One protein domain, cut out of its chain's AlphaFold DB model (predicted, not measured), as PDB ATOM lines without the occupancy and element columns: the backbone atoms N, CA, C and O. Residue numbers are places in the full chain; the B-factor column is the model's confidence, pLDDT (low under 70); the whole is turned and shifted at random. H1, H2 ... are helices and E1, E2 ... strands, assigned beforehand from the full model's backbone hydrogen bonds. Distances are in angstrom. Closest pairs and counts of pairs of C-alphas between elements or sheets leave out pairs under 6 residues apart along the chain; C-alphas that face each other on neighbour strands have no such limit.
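AT A GLANCE: This is residues 11 to 90 of the 185 residues of the protein "T9SS type A sorting domain-containing protein" of Nitrosopumilus sp (UniProt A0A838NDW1). A two-stranded antiparallel ribbon, E1 and E2, lies beside a helical hairpin of H2 and H3, and a loop-rich arm with the short helix H1 reaches out from this body at one end. H2 is the longest helix, and H1, at the far end of the arm, touches no helix. The printed part has 80 residues, with three named helices and two named strands in the order E1, H1, H2, H3, E2; the sheet's order is E1 - E2, and the class is mostly helix. The whole is only just loose, close to compact, with a radius of gyration of the C-alphas of 14.3 A, and the C-alphas span 42 by 21 by 19 A, with the arm adding to the longest span.

HOW THE PARTS SIT: The sheet is made of E1, residues 12 to 16, and E2, residues 85 to 89, which are antiparallel neighbours with 168 degrees between their directions. C-alphas 12 and 89 face each other at 4.4 A. N 13 and O 88 are within hydrogen-bond range at 2.8 A, and so are N 86 and O 15 at 2.8 A. The closest C-alphas of E1 and H2, residues 46 to 66, are those of Ile 16 and Gln 49, 7.3 A apart. The closest C-alphas of E2 and H3, residues 69 to 81, are those of Ile 79 and Ser 87, 5.9 A apart. H2 and E2 are apart. H2 and H3 form a helical hairpin and touch, H2 with residues 56 to 63 alone; their closest C-alphas are those of Asp 59 and Ala 71, 4.6 A apart. Their lines stand at 37 degrees, only just a steep tilt, and they run opposite ways. H1, residues 29 to 35, is apart from H2, H3 and E2. In H1, H2 and H3 every O i to N i+4 pair is within hydrogen-bond range.

IN THESE COORDINATES: E1 begins at C-alpha 12, at (-20.946, -19.013, -26.713), and is 13.0 A long; E2 is 12.8 A long and ends at C-alpha 89, at (-19.521, -14.978, -25.780). H2 begins at C-alpha 46, at (-23.546, -35.716, -12.249), and is 28.3 A long. H3 is 18.2 A long and H1 10.0 A.

THE WHOLE: The two C-alphas farthest apart are those of Ser 37 and Asn 67, at 42.8 A, while the first and last printed C-alphas, of Lys 11 and Asn 90, are 6.1 A apart. The printed part has no cut. The link from E1 to H1, residues 17 to 28, is long; that from H1 to H2 is short, and those from H2 to H3 and from H3 to E2 are tight. The mean pLDDT of the printed part is 87.5, that of H1 is 80, and no printed residue is under 70.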
ATOM      1  N   LYS A  11     -21.689 -17.064 -31.124       91.75
ATOM      2  CA  LYS A  11     -21.201 -18.262 -30.438       91.75
ATOM      3  C   LYS A  11     -20.931 -17.991 -28.963       91.75
ATOM      4  O   LYS A  11     -20.469 -16.919 -28.577       91.75
ATOM      5  N   THR A  12     -21.164 -19.022 -28.159       93.25
ATOM      6  CA  THR A  12     -20.946 -19.013 -26.713       93.25
ATOM      7  C   THR A  12     -20.123 -20.235 -26.330       93.25
ATOM      8  O   THR A  12     -20.467 -21.360 -26.689       93.25
ATOM      9  N   TYR A  13     -19.043 -20.023 -25.590       93.62
ATOM     10  CA  TYR A  13     -18.317 -21.059 -24.871       93.62
ATOM     11  C   TYR A  13     -18.708 -21.004 -23.398       93.62
ATOM     12  O   TYR A  13     -18.648 -19.942 -22.777       93.62
ATOM     13  N   LEU A  14     -19.095 -22.153 -22.847       92.69
ATOM     14  CA  LEU A  14     -19.485 -22.303 -21.449       92.69
ATOM     15  C   LEU A  14     -18.631 -23.393 -20.818       92.69
ATOM     16  O   LEU A  14     -18.479 -24.476 -21.382       92.69
ATOM     17  N   SER A  15     -18.098 -23.108 -19.638       92.00
ATOM     18  CA  SER A  15     -17.376 -24.073 -18.819       92.00
ATOM     19  C   SER A  15     -18.061 -24.184 -17.468       92.00
ATOM     20  O   SER A  15     -18.255 -23.182 -16.787       92.00
ATOM     21  N   ILE A  16     -18.415 -25.403 -17.067       92.62
ATOM     22  CA  ILE A  16     -19.032 -25.666 -15.765       92.62
ATOM     23  C   ILE A  16     -17.919 -25.845 -14.735       92.62
ATOM     24  O   ILE A  16     -17.089 -26.748 -14.840       92.62
ATOM     25  N   THR A  17     -17.890 -24.971 -13.736       91.81
ATOM     26  CA  THR A  17     -16.902 -25.012 -12.659       91.81
ATOM     27  C   THR A  17     -17.124 -26.255 -11.807       91.81
ATOM     28  O   THR A  17     -18.211 -26.468 -11.275       91.81
ATOM     29  N   GLY A  18     -16.079 -27.069 -11.656       89.94
ATOM     30  CA  GLY A  18     -16.136 -28.289 -10.851       89.94
ATOM     31  C   GLY A  18     -16.755 -29.502 -11.545       89.94
ATOM     32  O   GLY A  18     -16.835 -30.555 -10.918       89.94
ATOM     33  N   GLY A  19     -17.182 -29.369 -12.805       90.00
ATOM     34  CA  GLY A  19     -17.683 -30.481 -13.612       90.00
ATOM     35  C   GLY A  19     -16.575 -31.367 -14.194       90.00
ATOM     36  O   GLY A  19     -15.403 -30.988 -14.209       90.00
ATOM     37  N   SER A  20     -16.952 -32.541 -14.706       89.31
ATOM     38  CA  SER A  20     -16.058 -33.457 -15.436       89.31
ATOM     39  C   SER A  20     -16.663 -33.960 -16.752       89.31
ATOM     40  O   SER A  20     -17.831 -33.728 -17.061       89.31
ATOM     41  N   HIS A  21     -15.869 -34.651 -17.570       83.88
ATOM     42  CA  HIS A  21     -16.290 -35.128 -18.890       83.88
ATOM     43  C   HIS A  21     -17.383 -36.203 -18.808       83.88
ATOM     44  O   HIS A  21     -18.261 -36.276 -19.664       83.88
ATOM     45  N   CYS A  22     -17.351 -37.044 -17.779       82.94
ATOM     46  CA  CYS A  22     -18.203 -38.226 -17.681       82.94
ATOM     47  C   CYS A  22     -19.523 -37.965 -16.955       82.94
ATOM     48  O   CYS A  22     -20.452 -38.765 -17.045       82.94
ATOM     49  N   GLN A  23     -19.636 -36.825 -16.276       83.69
ATOM     50  CA  GLN A  23     -20.841 -36.409 -15.559       83.69
ATOM     51  C   GLN A  23     -22.016 -36.042 -16.484       83.69
ATOM     52  O   GLN A  23     -23.152 -35.938 -16.021       83.69
ATOM     53  N   PHE A  24     -21.784 -35.931 -17.798       84.75
ATOM     54  CA  PHE A  24     -22.834 -35.738 -18.806       84.75
ATOM     55  C   PHE A  24     -23.667 -36.996 -19.104       84.75
ATOM     56  O   PHE A  24     -24.714 -36.887 -19.736       84.75
ATOM     57  N   ALA A  25     -23.228 -38.178 -18.665       76.38
ATOM     58  CA  ALA A  25     -23.902 -39.445 -18.933       76.38
ATOM     59  C   ALA A  25     -24.214 -40.215 -17.641       76.38
ATOM     60  O   ALA A  25     -23.800 -39.842 -16.541       76.38
ATOM     61  N   ALA A  26     -24.957 -41.317 -17.780       75.25
ATOM     62  CA  ALA A  26     -25.096 -42.289 -16.704       75.25
ATOM     63  C   ALA A  26     -23.727 -42.891 -16.343       75.25
ATOM     64  O   ALA A  26     -22.846 -43.024 -17.198       75.25
ATOM     65  N   TYR A  27     -23.568 -43.275 -15.073       77.12
ATOM     66  CA  TYR A  27     -22.332 -43.869 -14.571       77.12
ATOM     67  C   TYR A  27     -21.889 -45.055 -15.436       77.12
ATOM     68  O   TYR A  27     -22.671 -45.970 -15.701       77.12
ATOM     69  N   ASN A  28     -20.612 -45.070 -15.818       78.88
ATOM     70  CA  ASN A  28     -19.981 -46.245 -16.396       78.88
ATOM     71  C   ASN A  28     -18.533 -46.385 -15.894       78.88
ATOM     72  O   ASN A  28     -17.822 -45.397 -15.696       78.88
ATOM     73  N   LEU A  29     -18.109 -47.632 -15.673       80.25
ATOM     74  CA  LEU A  29     -16.821 -47.950 -15.052       80.25
ATOM     75  C   LEU A  29     -15.628 -47.462 -15.891       80.25
ATOM     76  O   LEU A  29     -14.637 -46.998 -15.335       80.25
ATOM     77  N   LEU A  30     -15.733 -47.530 -17.222       81.44
ATOM     78  CA  LEU A  30     -14.675 -47.095 -18.142       81.44
ATOM     79  C   LEU A  30     -14.425 -45.584 -18.049       81.44
ATOM     80  O   LEU A  30     -13.276 -45.152 -18.029       81.44
ATOM     81  N   CYS A  31     -15.485 -44.795 -17.915       77.81
ATOM     82  CA  CYS A  31     -15.430 -43.362 -17.670       77.81
ATOM     83  C   CYS A  31     -14.786 -43.051 -16.320       77.81
ATOM     84  O   CYS A  31     -13.879 -42.229 -16.259       77.81
ATOM     85  N   SER A  32     -15.189 -43.734 -15.243       77.12
ATOM     86  CA  SER A  32     -14.590 -43.513 -13.917       77.12
ATOM     87  C   SER A  32     -13.101 -43.853 -13.868       77.12
ATOM     88  O   SER A  32     -12.337 -43.154 -13.210       77.12
ATOM     89  N   ILE A  33     -12.677 -44.896 -14.585       81.50
ATOM     90  CA  ILE A  33     -11.256 -45.228 -14.729       81.50
ATOM     91  C   ILE A  33     -10.545 -44.160 -15.570       81.50
ATOM     92  O   ILE A  33      -9.474 -43.703 -15.179       81.50
ATOM     93  N   GLY A  34     -11.142 -43.719 -16.680       79.50
ATOM     94  CA  GLY A  34     -10.582 -42.674 -17.543       79.50
ATOM     95  C   GLY A  34     -10.410 -41.318 -16.848       79.50
ATOM     96  O   GLY A  34      -9.464 -40.598 -17.152       79.50
ATOM     97  N   GLU A  35     -11.269 -40.987 -15.879       82.25
ATOM     98  CA  GLU A  35     -11.157 -39.755 -15.083       82.25
ATOM     99  C   GLU A  35     -10.241 -39.882 -13.863       82.25
ATOM    100  O   GLU A  35      -9.881 -38.868 -13.271       82.25
ATOM    101  N   SER A  36      -9.822 -41.097 -13.490       79.81
ATOM    102  CA  SER A  36      -9.018 -41.327 -12.277       79.81
ATOM    103  C   SER A  36      -7.653 -40.626 -12.289       79.81
ATOM    104  O   SER A  36      -7.080 -40.373 -11.232       79.81
ATOM    105  N   SER A  37      -7.148 -40.279 -13.475       80.31
ATOM    106  CA  SER A  37      -5.907 -39.525 -13.671       80.31
ATOM    107  C   SER A  37      -6.116 -38.022 -13.894       80.31
ATOM    108  O   SER A  37      -5.142 -37.301 -14.106       80.31
ATOM    109  N   CYS A  38      -7.359 -37.531 -13.906       75.00
ATOM    110  CA  CYS A  38      -7.658 -36.118 -14.123       75.00
ATOM    111  C   CYS A  38      -7.532 -35.319 -12.818       75.00
ATOM    112  O   CYS A  38      -7.989 -35.747 -11.762       75.00
ATOM    113  N   SER A  39      -6.938 -34.128 -12.904       78.88
ATOM    114  CA  SER A  39      -6.861 -33.164 -11.806       78.88
ATOM    115  C   SER A  39      -7.242 -31.773 -12.322       78.88
ATOM    116  O   SER A  39      -6.767 -31.394 -13.398       78.88
ATOM    117  N   PRO A  40      -8.064 -31.000 -11.590       81.25
ATOM    118  CA  PRO A  40      -8.698 -31.348 -10.315       81.25
ATOM    119  C   PRO A  40      -9.852 -32.354 -10.474       81.25
ATOM    120  O   PRO A  40     -10.500 -32.411 -11.518       81.25
ATOM    121  N   SER A  41     -10.117 -33.135  -9.423       82.38
ATOM    122  CA  SER A  41     -11.291 -34.015  -9.365       82.38
ATOM    123  C   SER A  41     -12.590 -33.197  -9.393       82.38
ATOM    124  O   SER A  41     -12.609 -32.081  -8.860       82.38
ATOM    125  N   PRO A  42     -13.688 -33.738  -9.957       86.88
ATOM    126  CA  PRO A  42     -14.970 -33.045  -9.970       86.88
ATOM    127  C   PRO A  42     -15.449 -32.722  -8.553       86.88
ATOM    128  O   PRO A  42     -15.351 -33.546  -7.643       86.88
ATOM    129  N   THR A  43     -15.998 -31.522  -8.382       91.38
ATOM    130  CA  THR A  43     -16.527 -31.019  -7.107       91.38
ATOM    131  C   THR A  43     -18.052 -30.918  -7.091       91.38
ATOM    132  O   THR A  43     -18.632 -30.677  -6.034       91.38
ATOM    133  N   ILE A  44     -18.713 -31.138  -8.233       91.38
ATOM    134  CA  ILE A  44     -20.175 -31.221  -8.348       91.38
ATOM    135  C   ILE A  44     -20.622 -32.650  -8.674       91.38
ATOM    136  O   ILE A  44     -19.819 -33.503  -9.047       91.38
ATOM    137  N   THR A  45     -21.917 -32.929  -8.510       90.50
ATOM    138  CA  THR A  45     -22.504 -34.237  -8.836       90.50
ATOM    139  C   THR A  45     -22.895 -34.322 -10.319       90.50
ATOM    140  O   THR A  45     -23.174 -33.288 -10.935       90.50
ATOM    141  N   PRO A  46     -23.027 -35.540 -10.890       89.12
ATOM    142  CA  PRO A  46     -23.546 -35.716 -12.249       89.12
ATOM    143  C   PRO A  46     -24.901 -35.032 -12.474       89.12
ATOM    144  O   PRO A  46     -25.099 -34.351 -13.477       89.12
ATOM    145  N   SER A  47     -25.826 -35.144 -11.512       90.31
ATOM    146  CA  SER A  47     -27.146 -34.511 -11.604       90.31
ATOM    147  C   SER A  47     -27.059 -32.986 -11.605       90.31
ATOM    148  O   SER A  47     -27.796 -32.337 -12.344       90.31
ATOM    149  N   SER A  48     -26.152 -32.396 -10.816       91.69
ATOM    150  CA  SER A  48     -25.918 -30.949 -10.826       91.69
ATOM    151  C   SER A  48     -25.361 -30.488 -12.172       91.69
ATOM    152  O   SER A  48     -25.884 -29.533 -12.742       91.69
ATOM    153  N   GLN A  49     -24.368 -31.193 -12.723       92.75
ATOM    154  CA  GLN A  49     -23.807 -30.854 -14.031       92.75
ATOM    155  C   GLN A  49     -24.856 -30.945 -15.144       92.75
ATOM    156  O   GLN A  49     -24.981 -30.027 -15.954       92.75
ATOM    157  N   GLN A  50     -25.640 -32.023 -15.169       91.94
ATOM    158  CA  GLN A  50     -26.718 -32.210 -16.140       91.94
ATOM    159  C   GLN A  50     -27.787 -31.125 -16.006       91.94
ATOM    160  O   GLN A  50     -28.210 -30.572 -17.014       91.94
ATOM    161  N   THR A  51     -28.171 -30.760 -14.782       91.94
ATOM    162  CA  THR A  51     -29.160 -29.699 -14.538       91.94
ATOM    163  C   THR A  51     -28.695 -28.356 -15.099       91.94
ATOM    164  O   THR A  51     -29.447 -27.709 -15.821       91.94
ATOM    165  N   ILE A  52     -27.443 -27.964 -14.829       92.06
ATOM    166  CA  ILE A  52     -26.845 -26.734 -15.376       92.06
ATOM    167  C   ILE A  52     -26.818 -26.795 -16.906       92.06
ATOM    168  O   ILE A  52     -27.239 -25.859 -17.582       92.06
ATOM    169  N   THR A  53     -26.368 -27.924 -17.452       93.25
ATOM    170  CA  THR A  53     -26.254 -28.139 -18.898       93.25
ATOM    171  C   THR A  53     -27.603 -28.016 -19.596       93.25
ATOM    172  O   THR A  53     -27.723 -27.281 -20.571       93.25
ATOM    173  N   PHE A  54     -28.622 -28.724 -19.105       93.19
ATOM    174  CA  PHE A  54     -29.942 -28.721 -19.722       93.19
ATOM    175  C   PHE A  54     -30.654 -27.386 -19.547       93.19
ATOM    176  O   PHE A  54     -31.302 -26.967 -20.494       93.19
ATOM    177  N   GLY A  55     -30.503 -26.690 -18.415       91.88
ATOM    178  CA  GLY A  55     -31.056 -25.340 -18.259       91.88
ATOM    179  C   GLY A  55     -30.537 -24.394 -19.343       91.88
ATOM    180  O   GLY A  55     -31.313 -23.847 -20.118       91.88
ATOM    181  N   LEU A  56     -29.211 -24.322 -19.492       94.19
ATOM    182  CA  LEU A  56     -28.565 -23.473 -20.497       94.19
ATOM    183  C   LEU A  56     -28.924 -23.887 -21.932       94.19
ATOM    184  O   LEU A  56     -29.180 -23.034 -22.778       94.19
ATOM    185  N   LEU A  57     -28.936 -25.192 -22.223       94.50
ATOM    186  CA  LEU A  57     -29.274 -25.690 -23.558       94.50
ATOM    187  C   LEU A  57     -30.736 -25.448 -23.917       94.50
ATOM    188  O   LEU A  57     -31.011 -25.133 -25.069       94.50
ATOM    189  N   LEU A  58     -31.667 -25.622 -22.980       94.94
ATOM    190  CA  LEU A  58     -33.090 -25.433 -23.248       94.94
ATOM    191  C   LEU A  58     -33.395 -23.969 -23.555       94.94
ATOM    192  O   LEU A  58     -34.030 -23.712 -24.572       94.94
ATOM    193  N   ASP A  59     -32.869 -23.029 -22.769       93.62
ATOM    194  CA  ASP A  59     -33.062 -21.597 -23.021       93.62
ATOM    195  C   ASP A  59     -32.447 -21.177 -24.367       93.62
ATOM    196  O   ASP A  59     -33.073 -20.492 -25.181       93.62
ATOM    197  N   TRP A  60     -31.238 -21.670 -24.662       94.75
ATOM    198  CA  TRP A  60     -30.573 -21.440 -25.946       94.75
ATOM    199  C   TRP A  60     -31.377 -22.009 -27.127       94.75
ATOM    200  O   TRP A  60     -31.588 -21.330 -28.133       94.75
ATOM    201  N   LEU A  61     -31.856 -23.254 -27.016       94.19
ATOM    202  CA  LEU A  61     -32.660 -23.903 -28.053       94.19
ATOM    203  C   LEU A  61     -34.012 -23.213 -28.228       94.19
ATOM    204  O   LEU A  61     -34.485 -23.095 -29.354       94.19
ATOM    205  N   ASP A  62     -34.630 -22.742 -27.151       92.00
ATOM    206  CA  ASP A  62     -35.912 -22.047 -27.206       92.00
ATOM    207  C   ASP A  62     -35.777 -20.689 -27.900       92.00
ATOM    208  O   ASP A  62     -36.596 -20.359 -28.764       92.00
ATOM    209  N   PHE A  63     -34.682 -19.970 -27.657       91.88
ATOM    210  CA  PHE A  63     -34.356 -18.767 -28.415       91.88
ATOM    211  C   PHE A  63     -34.223 -19.057 -29.922       91.88
ATOM    212  O   PHE A  63     -34.941 -18.468 -30.731       91.88
ATOM    213  N   TYR A  64     -33.371 -20.011 -30.319       88.50
ATOM    214  CA  TYR A  64     -33.090 -20.268 -31.741       88.50
ATOM    215  C   TYR A  64     -34.202 -21.017 -32.489       88.50
ATOM    216  O   TYR A  64     -34.398 -20.790 -33.683       88.50
ATOM    217  N   LEU A  65     -34.918 -21.934 -31.830       89.12
ATOM    218  CA  LEU A  65     -35.879 -22.835 -32.482       89.12
ATOM    219  C   LEU A  65     -37.337 -22.418 -32.288       89.12
ATOM    220  O   LEU A  65     -38.189 -22.818 -33.087       89.12
ATOM    221  N   LYS A  66     -37.648 -21.663 -31.228       84.88
ATOM    222  CA  LYS A  66     -39.011 -21.188 -30.941       84.88
ATOM    223  C   LYS A  66     -39.166 -19.680 -31.113       84.88
ATOM    224  O   LYS A  66     -40.300 -19.209 -31.052       84.88
ATOM    225  N   ASN A  67     -38.075 -18.953 -31.371       81.81
ATOM    226  CA  ASN A  67     -38.065 -17.492 -31.404       81.81
ATOM    227  C   ASN A  67     -38.552 -16.897 -30.066       81.81
ATOM    228  O   ASN A  67     -39.248 -15.881 -30.043       81.81
ATOM    229  N   ASP A  68     -38.241 -17.578 -28.954       84.56
ATOM    230  CA  ASP A  68     -38.595 -17.127 -27.611       84.56
ATOM    231  C   ASP A  68     -37.546 -16.133 -27.103       84.56
ATOM    232  O   ASP A  68     -36.455 -16.497 -26.662       84.56
ATOM    233  N   CYS A  69     -37.877 -14.845 -27.184       86.62
ATOM    234  CA  CYS A  69     -36.990 -13.774 -26.742       86.62
ATOM    235  C   CYS A  69     -36.724 -13.807 -25.230       86.62
ATOM    236  O   CYS A  69     -35.645 -13.392 -24.808       86.62
ATOM    237  N   ASN A  70     -37.673 -14.293 -24.419       86.81
ATOM    238  CA  ASN A  70     -37.469 -14.395 -22.975       86.81
ATOM    239  C   ASN A  70     -36.442 -15.479 -22.665       86.81
ATOM    240  O   ASN A  70     -35.556 -15.236 -21.859       86.81
ATOM    241  N   ALA A  71     -36.476 -16.600 -23.389       90.19
ATOM    242  CA  ALA A  71     -35.455 -17.639 -23.268       90.19
ATOM    243  C   ALA A  71     -34.047 -17.108 -23.609       90.19
ATOM    244  O   ALA A  71     -33.074 -17.436 -22.935       90.19
ATOM    245  N   GLY A  72     -33.926 -16.209 -24.594       91.50
ATOM    246  CA  GLY A  72     -32.668 -15.500 -24.865       91.50
ATOM    247  C   GLY A  72     -32.193 -14.657 -23.675       91.50
ATOM    248  O   GLY A  72     -31.028 -14.729 -23.288       91.50
ATOM    249  N   ILE A  73     -33.103 -13.906 -23.047       89.00
ATOM    250  CA  ILE A  73     -32.817 -13.104 -21.846       89.00
ATOM    251  C   ILE A  73     -32.427 -14.001 -20.661       89.00
ATOM    252  O   ILE A  73     -31.442 -13.714 -19.982       89.00
ATOM    253  N   ASP A  74     -33.152 -15.092 -20.431       89.94
ATOM    254  CA  ASP A  74     -32.901 -16.045 -19.347       89.94
ATOM    255  C   ASP A  74     -31.560 -16.767 -19.529       89.94
ATOM    256  O   ASP A  74     -30.786 -16.891 -18.571       89.94
ATOM    257  N   PHE A  75     -31.203 -17.115 -20.770       94.19
ATOM    258  CA  PHE A  75     -29.868 -17.597 -21.112       94.19
ATOM    259  C   PHE A  75     -28.796 -16.549 -20.780       94.19
ATOM    260  O   PHE A  75     -27.819 -16.871 -20.102       94.19
ATOM    261  N   GLN A  76     -28.981 -15.284 -21.190       92.88
ATOM    262  CA  GLN A  76     -28.021 -14.209 -20.899       92.88
ATOM    263  C   GLN A  76     -27.858 -13.964 -19.393       92.88
ATOM    264  O   GLN A  76     -26.734 -13.807 -18.908       92.88
ATOM    265  N   ASN A  77     -28.957 -13.981 -18.636       89.31
ATOM    266  CA  ASN A  77     -28.937 -13.877 -17.179       89.31
ATOM    267  C   ASN A  77     -28.163 -15.045 -16.562       89.31
ATOM    268  O   ASN A  77     -27.291 -14.830 -15.717       89.31
ATOM    269  N   SER A  78     -28.426 -16.266 -17.030       91.06
ATOM    270  CA  SER A  78     -27.747 -17.469 -16.558       91.06
ATOM    271  C   SER A  78     -26.242 -17.394 -16.794       91.06
ATOM    272  O   SER A  78     -25.487 -17.621 -15.859       91.06
ATOM    273  N   ILE A  79     -25.772 -16.999 -17.981       91.94
ATOM    274  CA  ILE A  79     -24.328 -16.955 -18.283       91.94
ATOM    275  C   ILE A  79     -23.581 -15.764 -17.665       91.94
ATOM    276  O   ILE A  79     -22.351 -15.797 -17.611       91.94
ATOM    277  N   THR A  80     -24.302 -14.722 -17.236       85.94
ATOM    278  CA  THR A  80     -23.720 -13.498 -16.655       85.94
ATOM    279  C   THR A  80     -23.697 -13.548 -15.129       85.94
ATOM    280  O   THR A  80     -22.736 -13.103 -14.508       85.94
ATOM    281  N   ILE A  81     -24.767 -14.067 -14.521       76.44
ATOM    282  CA  ILE A  81     -25.004 -14.020 -13.069       76.44
ATOM    283  C   ILE A  81     -24.985 -15.429 -12.455       76.44
ATOM    284  O   ILE A  81     -24.794 -15.581 -11.248       76.44
ATOM    285  N   GLY A  82     -25.172 -16.475 -13.264       76.50
ATOM    286  CA  GLY A  82     -25.222 -17.854 -12.796       76.50
ATOM    287  C   GLY A  82     -23.929 -18.282 -12.109       76.50
ATOM    288  O   GLY A  82     -22.828 -18.168 -12.645       76.50
ATOM    289  N   MET A  83     -24.072 -18.813 -10.896       76.56
ATOM    290  CA  MET A  83     -22.953 -19.392 -10.163       76.56
ATOM    291  C   MET A  83     -22.574 -20.753 -10.752       76.56
ATOM    292  O   MET A  83     -23.430 -21.515 -11.194       76.56
ATOM    293  N   GLY A  84     -21.286 -21.094 -10.697       83.81
ATOM    294  CA  GLY A  84     -20.803 -22.415 -11.113       83.81
ATOM    295  C   GLY A  84     -20.548 -22.565 -12.613       83.81
ATOM    296  O   GLY A  84     -20.291 -23.678 -13.062       83.81
ATOM    297  N   ILE A  85     -20.560 -21.471 -13.379       91.94
ATOM    298  CA  ILE A  85     -20.136 -21.458 -14.782       91.94
ATOM    299  C   ILE A  85     -19.200 -20.284 -15.076       91.94
ATOM    300  O   ILE A  85     -19.257 -19.245 -14.424       91.94
ATOM    301  N   THR A  86     -18.344 -20.449 -16.080       91.81
ATOM    302  CA  THR A  86     -17.645 -19.351 -16.750       91.81
ATOM    303  C   THR A  86     -18.069 -19.312 -18.210       91.81
ATOM    304  O   THR A  86     -18.288 -20.351 -18.838       91.81
ATOM    305  N   SER A  87     -18.226 -18.106 -18.747       93.12
ATOM    306  CA  SER A  87     -18.745 -17.884 -20.090       93.12
ATOM    307  C   SER A  87     -17.807 -16.993 -20.904       93.12
ATOM    308  O   SER A  87     -17.162 -16.083 -20.387       93.12
ATOM    309  N   ASN A  88     -17.707 -17.286 -22.199       92.44
ATOM    310  CA  ASN A  88     -17.096 -16.422 -23.202       92.44
ATOM    311  C   ASN A  88     -18.043 -16.375 -24.401       92.44
ATOM    312  O   ASN A  88     -18.349 -17.410 -24.988       92.44
ATOM    313  N   GLN A  89     -18.532 -15.187 -24.732       93.31
ATOM    314  CA  GLN A  89     -19.521 -14.978 -25.780       93.31
ATOM    315  C   GLN A  89     -19.114 -13.788 -26.648       93.31
ATOM    316  O   GLN A  89     -18.583 -12.803 -26.139       93.31
ATOM    317  N   ASN A  90     -19.378 -13.867 -27.955       92.38
ATOM    318  CA  ASN A  90     -19.071 -12.796 -28.915       92.38
ATOM    319  C   ASN A  90     -20.302 -11.985 -29.375       92.38
ATOM    320  O   ASN A  90     -20.191 -11.136 -30.256       92.38
TER     321      ASN A  90